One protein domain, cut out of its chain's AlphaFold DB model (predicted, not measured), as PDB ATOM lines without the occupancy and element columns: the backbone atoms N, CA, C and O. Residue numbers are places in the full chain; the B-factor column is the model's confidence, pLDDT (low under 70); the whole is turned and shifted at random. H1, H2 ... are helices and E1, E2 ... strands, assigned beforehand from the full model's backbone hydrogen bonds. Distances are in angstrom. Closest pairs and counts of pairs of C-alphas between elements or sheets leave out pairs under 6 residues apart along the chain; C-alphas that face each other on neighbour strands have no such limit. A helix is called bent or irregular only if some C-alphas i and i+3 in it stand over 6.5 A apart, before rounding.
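What this domain is: This is residues 148 to 234 and 245 to 290 of the 353 residues of an uncharacterized protein of Heterorhabditis bacteriophora (UniProt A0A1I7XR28). A twisted antiparallel sheet of six strands curls round one long helix, H2, while the small helix H1 sits at one end and only grazes the sheet. The long strands E4 and E5 run much of the length, and E3 extends the sheet at the end far from H1. The printed part has 133 residues, with two named helices and six named strands that follow along the chain as E1 H1 E2 E3 E4 E5 E6 H2, and the class is mixed, helices and strands. The sheet is branched at E4, which has three neighbours. The whole is elongated, 53 by 29 by 24 A, yet only just compact, close to loose, with a radius of gyration of the C-alphas of 16.5 A.

Where its parts are: Find C-alpha 148 at (41.655, 0.080, 1.548), where E1, residues 148 to 154, begins. H1 follows at residues 162 to 171, then E2 at 176 to 183 and E3 at 188 to 191. From C-alpha 196 at (44.624, -17.096, -13.718), E4 runs 43.0 A to residue 210. E5, residues 215 to 234, spans 52.7 A and bends by 66 degrees at residue 218. Past the cut, find E6 at residues 245 to 252, then H2 at 259 to 288, 39.6 A long, ending at (46.411, -2.693, -12.007). H2 is irregular, C-alphas 260 and 263 being 7.8 A apart, and has a kink of 35 degrees near residue 272.

How they stand to each other: Start at E4: E2, beside residues 202 to 209, and E3, beside 196 to 199, lie on one side of it, and E5 on the other side. E3, E4 and E5 form a meander, each strand the antiparallel neighbour of the one before. Look for N 205 and O 180, 2.8 A, between E4 and E2; N 190 and O 197, 2.9 A, between E3 and E4; and N 202 and O 224, 2.8 A, between E4 and E5. At the edge strands E1 and E6, look for N 151 and O 179, 2.9 A, between E1 and E2, and N 225 and O 249, 2.8 A, between E5 and E6. H2 is on the sheet with residues 262 to 286; its closest C-alphas to E6 are those of Trp 278 and Leu 245, 7.9 A. H1 grazes the sheet with residues 165 to 169. H1 and H2 are close but not clearly touching, Ser 164 and Phe 264 having the closest C-alphas, 8.0 A. In H1 every O i to N i+4 pair is within hydrogen-bond range; in H2, 22 of 26.

The domain as a whole: The C-alphas farthest apart are those of Arg 213 and Phe 234, 55.3 A. Residues 235 to 244 are not printed, and C-alphas 234 and 245 stand 20.8 A apart across this cut. Of the links printed whole, none is long. The mean pLDDT of the printed part is 78.8; look for values under 70 at residues 159 to 161, 163 to 164, 213 to 219, 255 to 264 and 284 to 290.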
ATOM      1  N   TRP A 148      41.740  -0.423   2.919       78.56
ATOM      2  CA  TRP A 148      41.655   0.080   1.548       78.56
ATOM      3  C   TRP A 148      40.301   0.704   1.214       78.56
ATOM      4  O   TRP A 148      40.205   1.411   0.214       78.56
ATOM      5  N   MET A 149      39.284   0.526   2.064       80.62
ATOM      6  CA  MET A 149      37.987   1.181   1.904       80.62
ATOM      7  C   MET A 149      37.379   1.568   3.256       80.62
ATOM      8  O   MET A 149      37.399   0.785   4.207       80.62
ATOM      9  N   ASN A 150      36.812   2.773   3.328       84.25
ATOM     10  CA  ASN A 150      36.080   3.277   4.489       84.25
ATOM     11  C   ASN A 150      34.904   4.144   4.023       84.25
ATOM     12  O   ASN A 150      35.051   5.351   3.842       84.25
ATOM     13  N   GLU A 151      33.747   3.520   3.826       82.88
ATOM     14  CA  GLU A 151      32.582   4.142   3.195       82.88
ATOM     15  C   GLU A 151      31.438   4.387   4.178       82.88
ATOM     16  O   GLU A 151      31.240   3.643   5.143       82.88
ATOM     17  N   ARG A 152      30.657   5.443   3.920       86.19
ATOM     18  CA  ARG A 152      29.460   5.787   4.700       86.19
ATOM     19  C   ARG A 152      28.220   5.661   3.829       86.19
ATOM     20  O   ARG A 152      27.996   6.467   2.932       86.19
ATOM     21  N   ILE A 153      27.375   4.689   4.145       81.62
ATOM     22  CA  ILE A 153      26.154   4.390   3.400       81.62
ATOM     23  C   ILE A 153      24.948   4.855   4.224       81.62
ATOM     24  O   ILE A 153      24.679   4.279   5.282       81.62
ATOM     25  N   PRO A 154      24.186   5.865   3.774       84.19
ATOM     26  CA  PRO A 154      22.944   6.254   4.439       84.19
ATOM     27  C   PRO A 154      21.986   5.065   4.536       84.19
ATOM     28  O   PRO A 154      21.857   4.309   3.574       84.19
ATOM     29  N   VAL A 155      21.249   4.919   5.644       80.06
ATOM     30  CA  VAL A 155      20.284   3.805   5.807       80.06
ATOM     31  C   VAL A 155      19.167   3.801   4.758       80.06
ATOM     32  O   VAL A 155      18.504   2.788   4.568       80.06
ATOM     33  N   THR A 156      18.967   4.918   4.055       79.12
ATOM     34  CA  THR A 156      18.020   5.086   2.944       79.12
ATOM     35  C   THR A 156      18.554   4.606   1.590       79.12
ATOM     36  O   THR A 156      17.794   4.576   0.618       79.12
ATOM     37  N   SER A 157      19.833   4.229   1.508       79.38
ATOM     38  CA  SER A 157      20.492   3.825   0.265       79.38
ATOM     39  C   SER A 157      19.776   2.647  -0.414       79.38
ATOM     40  O   SER A 157      19.352   1.715   0.270       79.38
ATOM     41  N   PRO A 158      19.643   2.648  -1.754       74.12
ATOM     42  CA  PRO A 158      19.074   1.524  -2.499       74.12
ATOM     43  C   PRO A 158      19.970   0.277  -2.516       74.12
ATOM     44  O   PRO A 158      19.473  -0.791  -2.845       74.12
ATOM     45  N   VAL A 159      21.246   0.409  -2.138       69.19
ATOM     46  CA  VAL A 159      22.196  -0.712  -1.974       69.19
ATOM     47  C   VAL A 159      21.826  -1.585  -0.765       69.19
ATOM     48  O   VAL A 159      22.229  -2.737  -0.652       69.19
ATOM     49  N   ILE A 160      21.041  -1.035   0.165       69.25
ATOM     50  CA  ILE A 160      20.571  -1.742   1.352       69.25
ATOM     51  C   ILE A 160      19.262  -2.471   1.008       69.25
ATOM     52  O   ILE A 160      18.357  -1.845   0.439       69.25
ATOM     53  N   PRO A 161      19.099  -3.755   1.395       68.25
ATOM     54  CA  PRO A 161      17.867  -4.494   1.151       68.25
ATOM     55  C   PRO A 161      16.629  -3.747   1.682       68.25
ATOM     56  O   PRO A 161      16.700  -3.170   2.775       68.25
ATOM     57  N   PRO A 162      15.493  -3.769   0.955       71.88
ATOM     58  CA  PRO A 162      14.317  -2.952   1.263       71.88
ATOM     59  C   PRO A 162      13.841  -3.064   2.715       71.88
ATOM     60  O   PRO A 162      13.654  -2.034   3.360       71.88
ATOM     61  N   ASP A 163      13.750  -4.286   3.240       67.88
ATOM     62  CA  ASP A 163      13.290  -4.571   4.604       67.88
ATOM     63  C   ASP A 163      14.207  -3.938   5.667       67.88
ATOM     64  O   ASP A 163      13.750  -3.374   6.661       67.88
ATOM     65  N   SER A 164      15.524  -3.968   5.428       66.88
ATOM     66  CA  SER A 164      16.534  -3.364   6.312       66.88
ATOM     67  C   SER A 164      16.423  -1.848   6.327       66.88
ATOM     68  O   SER A 164      16.509  -1.212   7.379       66.88
ATOM     69  N   ARG A 165      16.230  -1.266   5.141       74.06
ATOM     70  CA  ARG A 165      16.060   0.170   4.958       74.06
ATOM     71  C   ARG A 165      14.790   0.654   5.650       74.06
ATOM     72  O   ARG A 165      14.838   1.673   6.330       74.06
ATOM     73  N   GLU A 166      13.680  -0.070   5.532       74.50
ATOM     74  CA  GLU A 166      12.420   0.275   6.202       74.50
ATOM     75  C   GLU A 166      12.548   0.181   7.730       74.50
ATOM     76  O   GLU A 166      12.196   1.123   8.444       74.50
ATOM     77  N   PHE A 167      13.160  -0.890   8.245       70.88
ATOM     78  CA  PHE A 167      13.385  -1.058   9.682       70.88
ATOM     79  C   PHE A 167      14.302   0.028  10.272       70.88
ATOM     80  O   PHE A 167      13.953   0.677  11.261       70.88
ATOM     81  N   LEU A 168      15.469   0.266   9.667       70.75
ATOM     82  CA  LEU A 168      16.457   1.213  10.195       70.75
ATOM     83  C   LEU A 168      16.039   2.672  10.010       70.75
ATOM     84  O   LEU A 168      16.267   3.478  10.912       70.75
ATOM     85  N   SER A 169      15.384   3.013   8.896       74.31
ATOM     86  CA  SER A 169      14.840   4.364   8.694       74.31
ATOM     87  C   SER A 169      13.729   4.695   9.689       74.31
ATOM     88  O   SER A 169      13.633   5.845  10.118       74.31
ATOM     89  N   THR A 170      12.954   3.696  10.128       75.69
ATOM     90  CA  THR A 170      11.956   3.862  11.195       75.69
ATOM     91  C   THR A 170      12.611   4.181  12.543       75.69
ATOM     92  O   THR A 170      12.070   4.959  13.326       75.69
ATOM     93  N   LEU A 171      13.789   3.610  12.822       72.50
ATOM     94  CA  LEU A 171      14.521   3.851  14.070       72.50
ATOM     95  C   LEU A 171      15.303   5.170  14.057       72.50
ATOM     96  O   LEU A 171      15.419   5.829  15.091       72.50
ATOM     97  N   CYS A 172      15.886   5.531  12.913       75.56
ATOM     98  CA  CYS A 172      16.769   6.681  12.780       75.56
ATOM     99  C   CYS A 172      16.997   7.037  11.304       75.56
ATOM    100  O   CYS A 172      17.763   6.381  10.601       75.56
ATOM    101  N   THR A 173      16.386   8.125  10.836       79.50
ATOM    102  CA  THR A 173      16.481   8.566   9.432       79.50
ATOM    103  C   THR A 173      17.842   9.153   9.051       79.50
ATOM    104  O   THR A 173      18.184   9.156   7.871       79.50
ATOM    105  N   GLN A 174      18.620   9.632  10.027       82.38
ATOM    106  CA  GLN A 174      19.964  10.192   9.813       82.38
ATOM    107  C   GLN A 174      21.100   9.191  10.064       82.38
ATOM    108  O   GLN A 174      22.274   9.544   9.953       82.38
ATOM    109  N   CYS A 175      20.782   7.947  10.413       83.81
ATOM    110  CA  CYS A 175      21.801   6.938  10.652       83.81
ATOM    111  C   CYS A 175      22.469   6.501   9.344       83.81
ATOM    112  O   CYS A 175      21.887   6.572   8.257       83.81
ATOM    113  N   TYR A 176      23.699   6.013   9.454       84.38
ATOM    114  CA  TYR A 176      24.438   5.453   8.329       84.38
ATOM    115  C   TYR A 176      25.168   4.177   8.743       84.38
ATOM    116  O   TYR A 176      25.555   4.010   9.899       84.38
ATOM    117  N   PHE A 177      25.361   3.278   7.787       80.69
ATOM    118  CA  PHE A 177      26.328   2.201   7.901       80.69
ATOM    119  C   PHE A 177      27.711   2.752   7.589       80.69
ATOM    120  O   PHE A 177      27.910   3.377   6.551       80.69
ATOM    121  N   GLN A 178      28.668   2.518   8.472       85.94
ATOM    122  CA  GLN A 178      30.074   2.694   8.170       85.94
ATOM    123  C   GLN A 178      30.685   1.335   7.865       85.94
ATOM    124  O   GLN A 178      30.572   0.402   8.662       85.94
ATOM    125  N   VAL A 179      31.308   1.251   6.698       84.38
ATOM    126  CA  VAL A 179      31.885   0.040   6.135       84.38
ATOM    127  C   VAL A 179      33.381   0.234   6.062       84.38
ATOM    128  O   VAL A 179      33.849   1.070   5.298       84.38
ATOM    129  N   ASN A 180      34.126  -0.532   6.842       86.62
ATOM    130  CA  ASN A 180      35.576  -0.559   6.780       86.62
ATOM    131  C   ASN A 180      36.026  -1.900   6.202       86.62
ATOM    132  O   ASN A 180      35.553  -2.948   6.647       86.62
ATOM    133  N   VAL A 181      36.901  -1.868   5.199       85.56
ATOM    134  CA  VAL A 181      37.468  -3.078   4.604       85.56
ATOM    135  C   VAL A 181      38.980  -2.993   4.598       85.56
ATOM    136  O   VAL A 181      39.573  -2.060   4.046       85.56
ATOM    137  N   GLY A 182      39.589  -3.995   5.223       87.38
ATOM    138  CA  GLY A 182      41.029  -4.170   5.278       87.38
ATOM    139  C   GLY A 182      41.465  -5.461   4.618       87.38
ATOM    140  O   GLY A 182      40.784  -6.482   4.713       87.38
ATOM    141  N   ALA A 183      42.626  -5.416   3.973       87.19
ATOM    142  CA  ALA A 183      43.278  -6.610   3.465       87.19
ATOM    143  C   ALA A 183      43.624  -7.553   4.628       87.19
ATOM    144  O   ALA A 183      43.985  -7.116   5.726       87.19
ATOM    145  N   ARG A 184      43.462  -8.860   4.403       86.69
ATOM    146  CA  ARG A 184      43.767  -9.894   5.391       86.69
ATOM    147  C   ARG A 184      44.657 -10.963   4.774       86.69
ATOM    148  O   ARG A 184      44.198 -12.036   4.387       86.69
ATOM    149  N   GLY A 185      45.953 -10.682   4.795       85.62
ATOM    150  CA  GLY A 185      46.973 -11.584   4.278       85.62
ATOM    151  C   GLY A 185      47.182 -11.440   2.774       85.62
ATOM    152  O   GLY A 185      46.445 -10.742   2.078       85.62
ATOM    153  N   GLN A 186      48.241 -12.085   2.298       88.62
ATOM    154  CA  GLN A 186      48.677 -11.995   0.915       88.62
ATOM    155  C   GLN A 186      47.678 -12.699  -0.023       88.62
ATOM    156  O   GLN A 186      47.315 -13.847   0.243       88.62
ATOM    157  N   PRO A 187      47.242 -12.052  -1.119       90.31
ATOM    158  CA  PRO A 187      46.469 -12.714  -2.155       90.31
ATOM    159  C   PRO A 187      47.342 -13.712  -2.914       90.31
ATOM    160  O   PRO A 187      48.546 -13.512  -3.085       90.31
ATOM    161  N   THR A 188      46.717 -14.769  -3.411       92.25
ATOM    162  CA  THR A 188      47.392 -15.813  -4.182       92.25
ATOM    163  C   THR A 188      46.831 -15.860  -5.587       92.25
ATOM    164  O   THR A 188      45.615 -15.808  -5.768       92.25
ATOM    165  N   LEU A 189      47.704 -15.992  -6.575       91.94
ATOM    166  CA  LEU A 189      47.339 -16.163  -7.969       91.94
ATOM    167  C   LEU A 189      47.807 -17.536  -8.448       91.94
ATOM    168  O   LEU A 189      48.985 -17.861  -8.331       91.94
ATOM    169  N   SER A 190      46.887 -18.337  -8.978       94.00
ATOM    170  CA  SER A 190      47.174 -19.673  -9.498       94.00
ATOM    171  C   SER A 190      46.829 -19.769 -10.980       94.00
ATOM    172  O   SER A 190      45.752 -19.361 -11.419       94.00
ATOM    173  N   ALA A 191      47.748 -20.302 -11.777       92.44
ATOM    174  CA  ALA A 191      47.503 -20.592 -13.180       92.44
ATOM    175  C   ALA A 191      46.784 -21.941 -13.308       92.44
ATOM    176  O   ALA A 191      47.284 -22.987 -12.893       92.44
ATOM    177  N   THR A 192      45.581 -21.910 -13.874       89.62
ATOM    178  CA  THR A 192      44.752 -23.094 -14.123       89.62
ATOM    179  C   THR A 192      44.741 -23.441 -15.615       89.62
ATOM    180  O   THR A 192      45.418 -22.816 -16.424       89.62
ATOM    181  N   ASN A 193      43.935 -24.416 -16.034       82.12
ATOM    182  CA  ASN A 193      43.892 -24.899 -17.421       82.12
ATOM    183  C   ASN A 193      43.165 -23.966 -18.426       82.12
ATOM    184  O   ASN A 193      42.581 -24.442 -19.396       82.12
ATOM    185  N   SER A 194      43.109 -22.655 -18.167       83.00
ATOM    186  CA  SER A 194      42.584 -21.637 -19.107       83.00
ATOM    187  C   SER A 194      42.641 -20.204 -18.571       83.00
ATOM    188  O   SER A 194      42.465 -19.259 -19.341       83.00
ATOM    189  N   SER A 195      42.855 -20.020 -17.269       87.31
ATOM    190  CA  SER A 195      42.804 -18.707 -16.630       87.31
ATOM    191  C   SER A 195      43.677 -18.616 -15.389       87.31
ATOM    192  O   SER A 195      44.076 -19.630 -14.810       87.31
ATOM    193  N   LEU A 196      43.982 -17.381 -14.991       91.38
ATOM    194  CA  LEU A 196      44.624 -17.096 -13.718       91.38
ATOM    195  C   LEU A 196      43.521 -16.894 -12.679       91.38
ATOM    196  O   LEU A 196      42.637 -16.063 -12.875       91.38
ATOM    197  N   VAL A 197      43.550 -17.646 -11.589       93.94
ATOM    198  CA  VAL A 197      42.591 -17.513 -10.493       93.94
ATOM    199  C   VAL A 197      43.262 -16.759  -9.356       93.94
ATOM    200  O   VAL A 197      44.252 -17.211  -8.791       93.94
ATOM    201  N   LEU A 198      42.724 -15.588  -9.038       92.31
ATOM    202  CA  LEU A 198      43.111 -14.769  -7.902       92.31
ATOM    203  C   LEU A 198      42.213 -15.110  -6.712       92.31
ATOM    204  O   LEU A 198      41.002 -14.912  -6.776       92.31
ATOM    205  N   GLU A 199      42.806 -15.549  -5.609       93.19
ATOM    206  CA  GLU A 199      42.145 -15.620  -4.308       93.19
ATOM    207  C   GLU A 199      42.624 -14.459  -3.435       93.19
ATOM    208  O   GLU A 199      43.822 -14.285  -3.200       93.19
ATOM    209  N   LYS A 200      41.679 -13.666  -2.930       89.94
ATOM    210  CA  LYS A 200      41.944 -12.569  -2.000       89.94
ATOM    211  C   LYS A 200      41.054 -12.695  -0.775       89.94
ATOM    212  O   LYS A 200      39.872 -13.012  -0.887       89.94
ATOM    213  N   ARG A 201      41.620 -12.406   0.396       91.06
ATOM    214  CA  ARG A 201      40.895 -12.380   1.666       91.06
ATOM    215  C   ARG A 201      40.901 -10.975   2.239       91.06
ATOM    216  O   ARG A 201      41.952 -10.357   2.388       91.06
ATOM    217  N   ASP A 202      39.720 -10.501   2.591       89.00
ATOM    218  CA  ASP A 202      39.493  -9.191   3.182       89.00
ATOM    219  C   ASP A 202      38.717  -9.345   4.492       89.00
ATOM    220  O   ASP A 202      37.879 -10.234   4.658       89.00
ATOM    221  N   ARG A 203      38.997  -8.470   5.454       88.62
ATOM    222  CA  ARG A 203      38.222  -8.326   6.682       88.62
ATOM    223  C   ARG A 203      37.286  -7.139   6.519       88.62
ATOM    224  O   ARG A 203      37.743  -6.032   6.254       88.62
ATOM    225  N   VAL A 204      35.994  -7.370   6.709       86.00
ATOM    226  CA  VAL A 204      34.955  -6.348   6.586       86.00
ATOM    227  C   VAL A 204      34.357  -6.076   7.959       86.00
ATOM    228  O   VAL A 204      33.904  -7.000   8.638       86.00
ATOM    229  N   HIS A 205      34.336  -4.807   8.360       85.25
ATOM    230  CA  HIS A 205      33.661  -4.314   9.558       85.25
ATOM    231  C   HIS A 205      32.519  -3.385   9.163       85.25
ATOM    232  O   HIS A 205      32.726  -2.370   8.502       85.25
ATOM    233  N   LEU A 206      31.310  -3.723   9.598       80.56
ATOM    234  CA  LEU A 206      30.115  -2.908   9.419       80.56
ATOM    235  C   LEU A 206      29.627  -2.433  10.775       80.56
ATOM    236  O   LEU A 206      29.401  -3.242  11.677       80.56
ATOM    237  N   GLN A 207      29.400  -1.134  10.891       81.12
ATOM    238  CA  GLN A 207      28.805  -0.535  12.076       81.12
ATOM    239  C   GLN A 207      27.684   0.422  11.692       81.12
ATOM    240  O   GLN A 207      27.823   1.184  10.739       81.12
ATOM    241  N   VAL A 208      26.579   0.418  12.438       79.38
ATOM    242  CA  VAL A 208      25.555   1.460  12.295       79.38
ATOM    243  C   VAL A 208      25.892   2.599  13.244       79.38
ATOM    244  O   VAL A 208      26.033   2.398  14.455       79.38
ATOM    245  N   VAL A 209      26.018   3.800  12.691       81.88
ATOM    246  CA  VAL A 209      26.364   5.011  13.429       81.88
ATOM    247  C   VAL A 209      25.161   5.943  13.466       81.88
ATOM    248  O   VAL A 209      24.600   6.304  12.428       81.88
ATOM    249  N   ASN A 210      24.779   6.348  14.679       81.81
ATOM    250  CA  ASN A 210      23.842   7.441  14.896       81.81
ATOM    251  C   ASN A 210      24.627   8.748  15.124       81.81
ATOM    252  O   ASN A 210      25.303   8.858  16.154       81.81
ATOM    253  N   PRO A 211      24.532   9.737  14.215       77.81
ATOM    254  CA  PRO A 211      25.297  10.977  14.330       77.81
ATOM    255  C   PRO A 211      24.881  11.839  15.533       77.81
ATOM    256  O   PRO A 211      25.725  12.536  16.092       77.81
ATOM    257  N   ASP A 212      23.624  11.756  15.983       76.25
ATOM    258  CA  ASP A 212      23.082  12.597  17.060       76.25
ATOM    259  C   ASP A 212      23.503  12.128  18.457       76.25
ATOM    260  O   ASP A 212      23.624  12.925  19.386       76.25
ATOM    261  N   ARG A 213      23.685  10.814  18.634       69.75
ATOM    262  CA  ARG A 213      24.009  10.216  19.942       69.75
ATOM    263  C   ARG A 213      25.444   9.713  20.050       69.75
ATOM    264  O   ARG A 213      25.855   9.350  21.149       69.75
ATOM    265  N   ASN A 214      26.185   9.672  18.941       65.12
ATOM    266  CA  ASN A 214      27.515   9.065  18.839       65.12
ATOM    267  C   ASN A 214      27.569   7.635  19.424       65.12
ATOM    268  O   ASN A 214      28.576   7.202  19.980       65.12
ATOM    269  N   ILE A 215      26.443   6.917  19.345       63.38
ATOM    270  CA  ILE A 215      26.320   5.522  19.767       63.38
ATOM    271  C   ILE A 215      26.518   4.666  18.519       63.38
ATOM    272  O   ILE A 215      25.777   4.800  17.543       63.38
ATOM    273  N   THR A 216      27.508   3.781  18.570       60.97
ATOM    274  CA  THR A 216      27.694   2.697  17.606       60.97
ATOM    275  C   THR A 216      26.903   1.488  18.086       60.97
ATOM    276  O   THR A 216      27.123   1.003  19.198       60.97
ATOM    277  N   SER A 217      25.984   0.984  17.271       62.00
ATOM    278  CA  SER A 217      25.223  -0.224  17.595       62.00
ATOM    279  C   SER A 217      25.204  -1.173  16.406       62.00
ATOM    280  O   SER A 217      24.920  -0.751  15.292       62.00
ATOM    281  N   VAL A 218      25.461  -2.454  16.693       56.69
ATOM    282  CA  VAL A 218      25.612  -3.586  15.756       56.69
ATOM    283  C   VAL A 218      26.915  -3.518  14.945       56.69
ATOM    284  O   VAL A 218      27.054  -2.698  14.047       56.69
ATOM    285  N   PHE A 219      27.862  -4.392  15.307       64.69
ATOM    286  CA  PHE A 219      29.220  -4.513  14.766       64.69
ATOM    287  C   PHE A 219      29.331  -5.866  14.058       64.69
ATOM    288  O   PHE A 219      29.555  -6.898  14.691       64.69
ATOM    289  N   VAL A 220      29.079  -5.889  12.756       75.19
ATOM    290  CA  VAL A 220      29.199  -7.115  11.964       75.19
ATOM    291  C   VAL A 220      30.633  -7.162  11.468       75.19
ATOM    292  O   VAL A 220      31.044  -6.313  10.683       75.19
ATOM    293  N   ALA A 221      31.385  -8.153  11.933       80.69
ATOM    294  CA  ALA A 221      32.718  -8.445  11.435       80.69
ATOM    295  C   ALA A 221      32.715  -9.803  10.736       80.69
ATOM    296  O   ALA A 221      32.230 -10.797  11.285       80.69
ATOM    297  N   PHE A 222      33.243  -9.839   9.518       83.75
ATOM    298  CA  PHE A 222      33.370 -11.064   8.743       83.75
ATOM    299  C   PHE A 222      34.618 -11.046   7.871       83.75
ATOM    300  O   PHE A 222      35.199  -9.997   7.584       83.75
ATOM    301  N   ILE A 223      35.029 -12.239   7.469       87.81
ATOM    302  CA  ILE A 223      36.090 -12.472   6.504       87.81
ATOM    303  C   ILE A 223      35.415 -12.779   5.178       87.81
ATOM    304  O   ILE A 223      34.622 -13.714   5.077       87.81
ATOM    305  N   LEU A 224      35.732 -11.981   4.172       87.69
ATOM    306  CA  LEU A 224      35.317 -12.185   2.800       87.69
ATOM    307  C   LEU A 224      36.480 -12.812   2.037       87.69
ATOM    308  O   LEU A 224      37.554 -12.221   1.953       87.69
ATOM    309  N   THR A 225      36.266 -13.994   1.475       90.69
ATOM    310  CA  THR A 225      37.184 -14.595   0.505       90.69
ATOM    311  C   THR A 225      36.580 -14.433  -0.877       90.69
ATOM    312  O   THR A 225      35.462 -14.883  -1.116       90.69
ATOM    313  N   ILE A 226      37.309 -13.781  -1.774       89.75
ATOM    314  CA  ILE A 226      36.927 -13.556  -3.164       89.75
ATOM    315  C   ILE A 226      37.813 -14.423  -4.038       89.75
ATOM    316  O   ILE A 226      39.038 -14.338  -3.947       89.75
ATOM    317  N   GLN A 227      37.186 -15.207  -4.907       92.50
ATOM    318  CA  GLN A 227      37.857 -15.876  -6.008       92.50
ATOM    319  C   GLN A 227      37.466 -15.183  -7.305       92.50
ATOM    320  O   GLN A 227      36.287 -15.101  -7.656       92.50
ATOM    321  N   ALA A 228      38.462 -14.662  -8.008       91.56
ATOM    322  CA  ALA A 228      38.292 -13.940  -9.252       91.56
ATOM    323  C   ALA A 228      39.110 -14.591 -10.359       91.56
ATOM    324  O   ALA A 228      40.267 -14.956 -10.181       91.56
ATOM    325  N   GLU A 229      38.508 -14.699 -11.530       91.81
ATOM    326  CA  GLU A 229      39.182 -15.079 -12.749       91.81
ATOM    327  C   GLU A 229      39.797 -13.846 -13.403       91.81
ATOM    328  O   GLU A 229      39.102 -12.874 -13.695       91.81
ATOM    329  N   VAL A 230      41.099 -13.904 -13.652       88.94
ATOM    330  CA  VAL A 230      41.886 -12.883 -14.334       88.94
ATOM    331  C   VAL A 230      42.300 -13.454 -15.688       88.94
ATOM    332  O   VAL A 230      43.072 -14.413 -15.781       88.94
ATOM    333  N   ARG A 231      41.751 -12.884 -16.763       86.31
ATOM    334  CA  ARG A 231      41.981 -13.323 -18.145       86.31
ATOM    335  C   ARG A 231      42.712 -12.240 -18.937       86.31
ATOM    336  O   ARG A 231      42.053 -11.355 -19.490       86.31
ATOM    337  N   PRO A 232      44.052 -12.290 -19.002       85.12
ATOM    338  CA  PRO A 232      44.813 -11.441 -19.905       85.12
ATOM    339  C   PRO A 232      44.657 -11.933 -21.350       85.12
ATOM    340  O   PRO A 232      44.797 -13.121 -21.636       85.12
ATOM    341  N   THR A 233      44.365 -11.021 -22.271       86.00
ATOM    342  CA  THR A 233      44.204 -11.290 -23.701       86.00
ATOM    343  C   THR A 233      44.921 -10.231 -24.530       86.00
ATOM    344  O   THR A 233      45.041  -9.074 -24.128       86.00
ATOM    345  N   PHE A 234      45.410 -10.626 -25.704       86.12
ATOM    346  CA  PHE A 234      45.972  -9.701 -26.686       86.12
ATOM    347  C   PHE A 234      44.956  -9.476 -27.803       86.12
ATOM    348  O   PHE A 234      44.556 -10.419 -28.479       86.12
ATOM    349  N   LEU A 245      34.174 -12.330 -11.322       88.81
ATOM    350  CA  LEU A 245      33.941 -12.990 -10.042       88.81
ATOM    351  C   LEU A 245      33.563 -14.453 -10.285       88.81
ATOM    352  O   LEU A 245      32.618 -14.717 -11.030       88.81
ATOM    353  N   LEU A 246      34.288 -15.380  -9.659       90.31
ATOM    354  CA  LEU A 246      33.986 -16.811  -9.697       90.31
ATOM    355  C   LEU A 246      33.143 -17.217  -8.497       90.31
ATOM    356  O   LEU A 246      32.070 -17.791  -8.663       90.31
ATOM    357  N   ASP A 247      33.634 -16.899  -7.301       89.50
ATOM    358  CA  ASP A 247      32.986 -17.279  -6.055       89.50
ATOM    359  C   ASP A 247      33.304 -16.290  -4.929       89.50
ATOM    360  O   ASP A 247      34.295 -15.552  -4.960       89.50
ATOM    361  N   THR A 248      32.438 -16.285  -3.921       87.12
ATOM    362  CA  THR A 248      32.598 -15.512  -2.692       87.12
ATOM    363  C   THR A 248      32.245 -16.380  -1.499       87.12
ATOM    364  O   THR A 248      31.106 -16.835  -1.384       87.12
ATOM    365  N   ASN A 249      33.178 -16.535  -0.566       87.12
ATOM    366  CA  ASN A 249      32.921 -17.181   0.714       87.12
ATOM    367  C   ASN A 249      32.921 -16.143   1.840       87.12
ATOM    368  O   ASN A 249      33.768 -15.251   1.878       87.12
ATOM    369  N   ILE A 250      31.969 -16.271   2.761       83.19
ATOM    370  CA  ILE A 250      31.783 -15.347   3.877       83.19
ATOM    371  C   ILE A 250      31.861 -16.130   5.182       83.19
ATOM    372  O   ILE A 250      31.000 -16.959   5.478       83.19
ATOM    373  N   GLU A 251      32.861 -15.812   5.996       85.06
ATOM    374  CA  GLU A 251      33.051 -16.403   7.317       85.06
ATOM    375  C   GLU A 251      32.828 -15.352   8.399       85.06
ATOM    376  O   GLU A 251      33.578 -14.385   8.535       85.06
ATOM    377  N   MET A 252      31.776 -15.538   9.192       79.19
ATOM    378  CA  MET A 252      31.445 -14.615  10.274       79.19
ATOM    379  C   MET A 252      32.419 -14.759  11.445       79.19
ATOM    380  O   MET A 252      32.696 -15.872  11.894       79.19
ATOM    381  N   GLU A 253      32.873 -13.639  12.011       79.81
ATOM    382  CA  GLU A 253      33.671 -13.673  13.238       79.81
ATOM    383  C   GLU A 253      32.790 -13.991  14.465       79.81
ATOM    384  O   GLU A 253      31.604 -13.648  14.545       79.81
ATOM    385  N   SER A 254      33.363 -14.691  15.448       71.31
ATOM    386  CA  SER A 254      32.637 -15.143  16.638       71.31
ATOM    387  C   SER A 254      32.104 -13.972  17.468       71.31
ATOM    388  O   SER A 254      32.864 -13.082  17.842       71.31
ATOM    389  N   GLY A 255      30.818 -14.019  17.828       64.88
ATOM    390  CA  GLY A 255      30.175 -13.006  18.676       64.88
ATOM    391  C   GLY A 255      29.555 -11.829  17.920       64.88
ATOM    392  O   GLY A 255      29.037 -10.918  18.559       64.88
ATOM    393  N   ALA A 256      29.557 -11.856  16.585       58.56
ATOM    394  CA  ALA A 256      29.113 -10.722  15.784       58.56
ATOM    395  C   ALA A 256      27.572 -10.515  15.736       58.56
ATOM    396  O   ALA A 256      27.142  -9.389  15.488       58.56
ATOM    397  N   PHE A 257      26.713 -11.519  16.034       66.00
ATOM    398  CA  PHE A 257      25.234 -11.338  16.102       66.00
ATOM    399  C   PHE A 257      24.458 -12.420  16.892       66.00
ATOM    400  O   PHE A 257      24.929 -13.551  17.058       66.00
ATOM    401  N   PRO A 258      23.205 -12.114  17.300       57.59
ATOM    402  CA  PRO A 258      22.175 -13.098  17.644       57.59
ATOM    403  C   PRO A 258      21.847 -14.042  16.466       57.59
ATOM    404  O   PRO A 258      21.625 -13.595  15.342       57.59
ATOM    405  N   LYS A 259      21.765 -15.361  16.712       58.78
ATOM    406  CA  LYS A 259      21.601 -16.408  15.670       58.78
ATOM    407  C   LYS A 259      20.389 -16.226  14.737       58.78
ATOM    408  O   LYS A 259      20.383 -16.753  13.632       58.78
ATOM    409  N   ASN A 260      19.366 -15.502  15.176       61.38
ATOM    410  CA  ASN A 260      18.122 -15.247  14.447       61.38
ATOM    411  C   ASN A 260      18.238 -14.192  13.329       61.38
ATOM    412  O   ASN A 260      17.303 -14.061  12.549       61.38
ATOM    413  N   TRP A 261      19.357 -13.468  13.223       62.41
ATOM    414  CA  TRP A 261      19.573 -12.428  12.199       62.41
ATOM    415  C   TRP A 261      20.426 -12.916  11.012       62.41
ATOM    416  O   TRP A 261      20.789 -12.129  10.142       62.41
ATOM    417  N   GLY A 262      20.747 -14.215  10.956       63.94
ATOM    418  CA  GLY A 262      21.670 -14.784   9.967       63.94
ATOM    419  C   GLY A 262      21.251 -14.575   8.508       63.94
ATOM    420  O   GLY A 262      22.071 -14.125   7.717       63.94
ATOM    421  N   LEU A 263      19.983 -14.838   8.165       65.69
ATOM    422  CA  LEU A 263      19.470 -14.676   6.792       65.69
ATOM    423  C   LEU A 263      19.519 -13.213   6.331       65.69
ATOM    424  O   LEU A 263      20.026 -12.907   5.261       65.69
ATOM    425  N   PHE A 264      19.082 -12.301   7.200       68.06
ATOM    426  CA  PHE A 264      19.136 -10.859   6.966       68.06
ATOM    427  C   PHE A 264      20.564 -10.366   6.700       68.06
ATOM    428  O   PHE A 264      20.813  -9.619   5.756       68.06
ATOM    429  N   MET A 265      21.520 -10.804   7.526       70.69
ATOM    430  CA  MET A 265      22.915 -10.401   7.373       70.69
ATOM    431  C   MET A 265      23.538 -10.968   6.100       70.69
ATOM    432  O   MET A 265      24.331 -10.280   5.465       70.69
ATOM    433  N   GLN A 266      23.172 -12.189   5.705       71.06
ATOM    434  CA  GLN A 266      23.626 -12.786   4.450       71.06
ATOM    435  C   GLN A 266      23.151 -11.985   3.235       71.06
ATOM    436  O   GLN A 266      23.965 -11.702   2.359       71.06
ATOM    437  N   ASP A 267      21.887 -11.557   3.205       72.56
ATOM    438  CA  ASP A 267      21.351 -10.759   2.098       72.56
ATOM    439  C   ASP A 267      21.970  -9.357   2.036       72.56
ATOM    440  O   ASP A 267      22.354  -8.900   0.957       72.56
ATOM    441  N   LEU A 268      22.146  -8.693   3.188       74.81
ATOM    442  CA  LEU A 268      22.841  -7.405   3.265       74.81
ATOM    443  C   LEU A 268      24.283  -7.523   2.762       74.81
ATOM    444  O   LEU A 268      24.701  -6.741   1.912       74.81
ATOM    445  N   MET A 269      25.039  -8.509   3.252       75.44
ATOM    446  CA  MET A 269      26.420  -8.718   2.823       75.44
ATOM    447  C   MET A 269      26.505  -9.064   1.342       75.44
ATOM    448  O   MET A 269      27.377  -8.543   0.658       75.44
ATOM    449  N   ARG A 270      25.595  -9.893   0.821       76.44
ATOM    450  CA  ARG A 270      25.564 -10.243  -0.602       76.44
ATOM    451  C   ARG A 270      25.326  -9.018  -1.479       76.44
ATOM    452  O   ARG A 270      26.055  -8.842  -2.451       76.44
ATOM    453  N   GLY A 271      24.355  -8.174  -1.126       75.81
ATOM    454  CA  GLY A 271      24.106  -6.910  -1.828       75.81
ATOM    455  C   GLY A 271      25.327  -5.995  -1.775       75.81
ATOM    456  O   GLY A 271      25.821  -5.551  -2.803       75.81
ATOM    457  N   MET A 272      25.911  -5.815  -0.589       76.81
ATOM    458  CA  MET A 272      27.128  -5.021  -0.427       76.81
ATOM    459  C   MET A 272      28.317  -5.557  -1.231       76.81
ATOM    460  O   MET A 272      29.079  -4.771  -1.788       76.81
ATOM    461  N   ILE A 273      28.495  -6.877  -1.304       79.19
ATOM    462  CA  ILE A 273      29.562  -7.484  -2.096       79.19
ATOM    463  C   ILE A 273      29.336  -7.207  -3.579       79.19
ATOM    464  O   ILE A 273      30.239  -6.702  -4.231       79.19
ATOM    465  N   MET A 274      28.149  -7.501  -4.106       80.12
ATOM    466  CA  MET A 274      27.892  -7.424  -5.548       80.12
ATOM    467  C   MET A 274      27.786  -5.988  -6.063       80.12
ATOM    468  O   MET A 274      28.274  -5.702  -7.154       80.12
ATOM    469  N   ASP A 275      27.184  -5.093  -5.280       75.25
ATOM    470  CA  ASP A 275      26.854  -3.738  -5.727       75.25
ATOM    471  C   ASP A 275      27.902  -2.698  -5.316       75.25
ATOM    472  O   ASP A 275      27.903  -1.594  -5.860       75.25
ATOM    473  N   MET A 276      28.791  -3.023  -4.367       74.88
ATOM    474  CA  MET A 276      29.775  -2.071  -3.843       74.88
ATOM    475  C   MET A 276      31.197  -2.634  -3.793       74.88
ATOM    476  O   MET A 276      32.076  -2.099  -4.459       74.88
ATOM    477  N   LEU A 277      31.453  -3.722  -3.056       77.12
ATOM    478  CA  LEU A 277      32.827  -4.217  -2.869       77.12
ATOM    479  C   LEU A 277      33.432  -4.758  -4.164       77.12
ATOM    480  O   LEU A 277      34.562  -4.426  -4.504       77.12
ATOM    481  N   TRP A 278      32.695  -5.606  -4.880       83.94
ATOM    482  CA  TRP A 278      33.178  -6.240  -6.097       83.94
ATOM    483  C   TRP A 278      33.444  -5.228  -7.213       83.94
ATOM    484  O   TRP A 278      34.523  -5.314  -7.785       83.94
ATOM    485  N   PRO A 279      32.560  -4.258  -7.522       82.69
ATOM    486  CA  PRO A 279      32.871  -3.211  -8.491       82.69
ATOM    487  C   PRO A 279      34.154  -2.440  -8.161       82.69
ATOM    488  O   PRO A 279      34.981  -2.255  -9.048       82.69
ATOM    489  N   GLU A 280      34.366  -2.063  -6.897       77.38
ATOM    490  CA  GLU A 280      35.581  -1.353  -6.472       77.38
ATOM    491  C   GLU A 280      36.837  -2.229  -6.593       77.38
ATOM    492  O   GLU A 280      37.853  -1.802  -7.141       77.38
ATOM    493  N   ILE A 281      36.769  -3.491  -6.152       75.44
ATOM    494  CA  ILE A 281      37.878  -4.451  -6.275       75.44
ATOM    495  C   ILE A 281      38.172  -4.754  -7.741       75.44
ATOM    496  O   ILE A 281      39.332  -4.776  -8.145       75.44
ATOM    497  N   LYS A 282      37.130  -4.971  -8.542       81.25
ATOM    498  CA  LYS A 282      37.233  -5.218  -9.974       81.25
ATOM    499  C   LYS A 282      37.898  -4.036 -10.664       81.25
ATOM    500  O   LYS A 282      38.858  -4.263 -11.384       81.25
ATOM    501  N   ASN A 283      37.450  -2.809 -10.403       75.44
ATOM    502  CA  ASN A 283      38.064  -1.607 -10.959       75.44
ATOM    503  C   ASN A 283      39.539  -1.511 -10.559       75.44
ATOM    504  O   ASN A 283      40.383  -1.310 -11.422       75.44
ATOM    505  N   ALA A 284      39.876  -1.748  -9.288       69.19
ATOM    506  CA  ALA A 284      41.264  -1.724  -8.836       69.19
ATOM    507  C   ALA A 284      42.128  -2.799  -9.527       69.19
ATOM    508  O   ALA A 284      43.245  -2.510  -9.950       69.19
ATOM    509  N   ILE A 285      41.628  -4.032  -9.674       68.31
ATOM    510  CA  ILE A 285      42.359  -5.103 -10.367       68.31
ATOM    511  C   ILE A 285      42.462  -4.791 -11.858       68.31
ATOM    512  O   ILE A 285      43.543  -4.935 -12.415       68.31
ATOM    513  N   GLU A 286      41.386  -4.369 -12.519       69.50
ATOM    514  CA  GLU A 286      41.400  -4.005 -13.939       69.50
ATOM    515  C   GLU A 286      42.352  -2.835 -14.181       69.50
ATOM    516  O   GLU A 286      43.142  -2.887 -15.109       69.50
ATOM    517  N   GLU A 287      42.402  -1.826 -13.318       64.06
ATOM    518  CA  GLU A 287      43.378  -0.742 -13.444       64.06
ATOM    519  C   GLU A 287      44.826  -1.218 -13.232       64.06
ATOM    520  O   GLU A 287      45.705  -0.840 -14.011       64.06
ATOM    521  N   LEU A 288      45.086  -2.091 -12.247       61.50
ATOM    522  CA  LEU A 288      46.411  -2.693 -12.007       61.50
ATOM    523  C   LEU A 288      46.849  -3.653 -13.121       61.50
ATOM    524  O   LEU A 288      48.037  -3.783 -13.403       61.50
ATOM    525  N   SER A 289      45.889  -4.333 -13.741       61.53
ATOM    526  CA  SER A 289      46.101  -5.306 -14.813       61.53
ATOM    527  C   SER A 289      45.864  -4.721 -16.207       61.53
ATOM    528  O   SER A 289      45.874  -5.452 -17.199       61.53
ATOM    529  N   TYR A 290      45.728  -3.395 -16.294       65.81
ATOM    530  CA  TYR A 290      45.643  -2.626 -17.530       65.81
ATOM    531  C   TYR A 290      44.391  -2.899 -18.385       65.81
ATOM    532  O   TYR A 290      44.476  -3.168 -19.582       65.81
TER     533      TYR A 290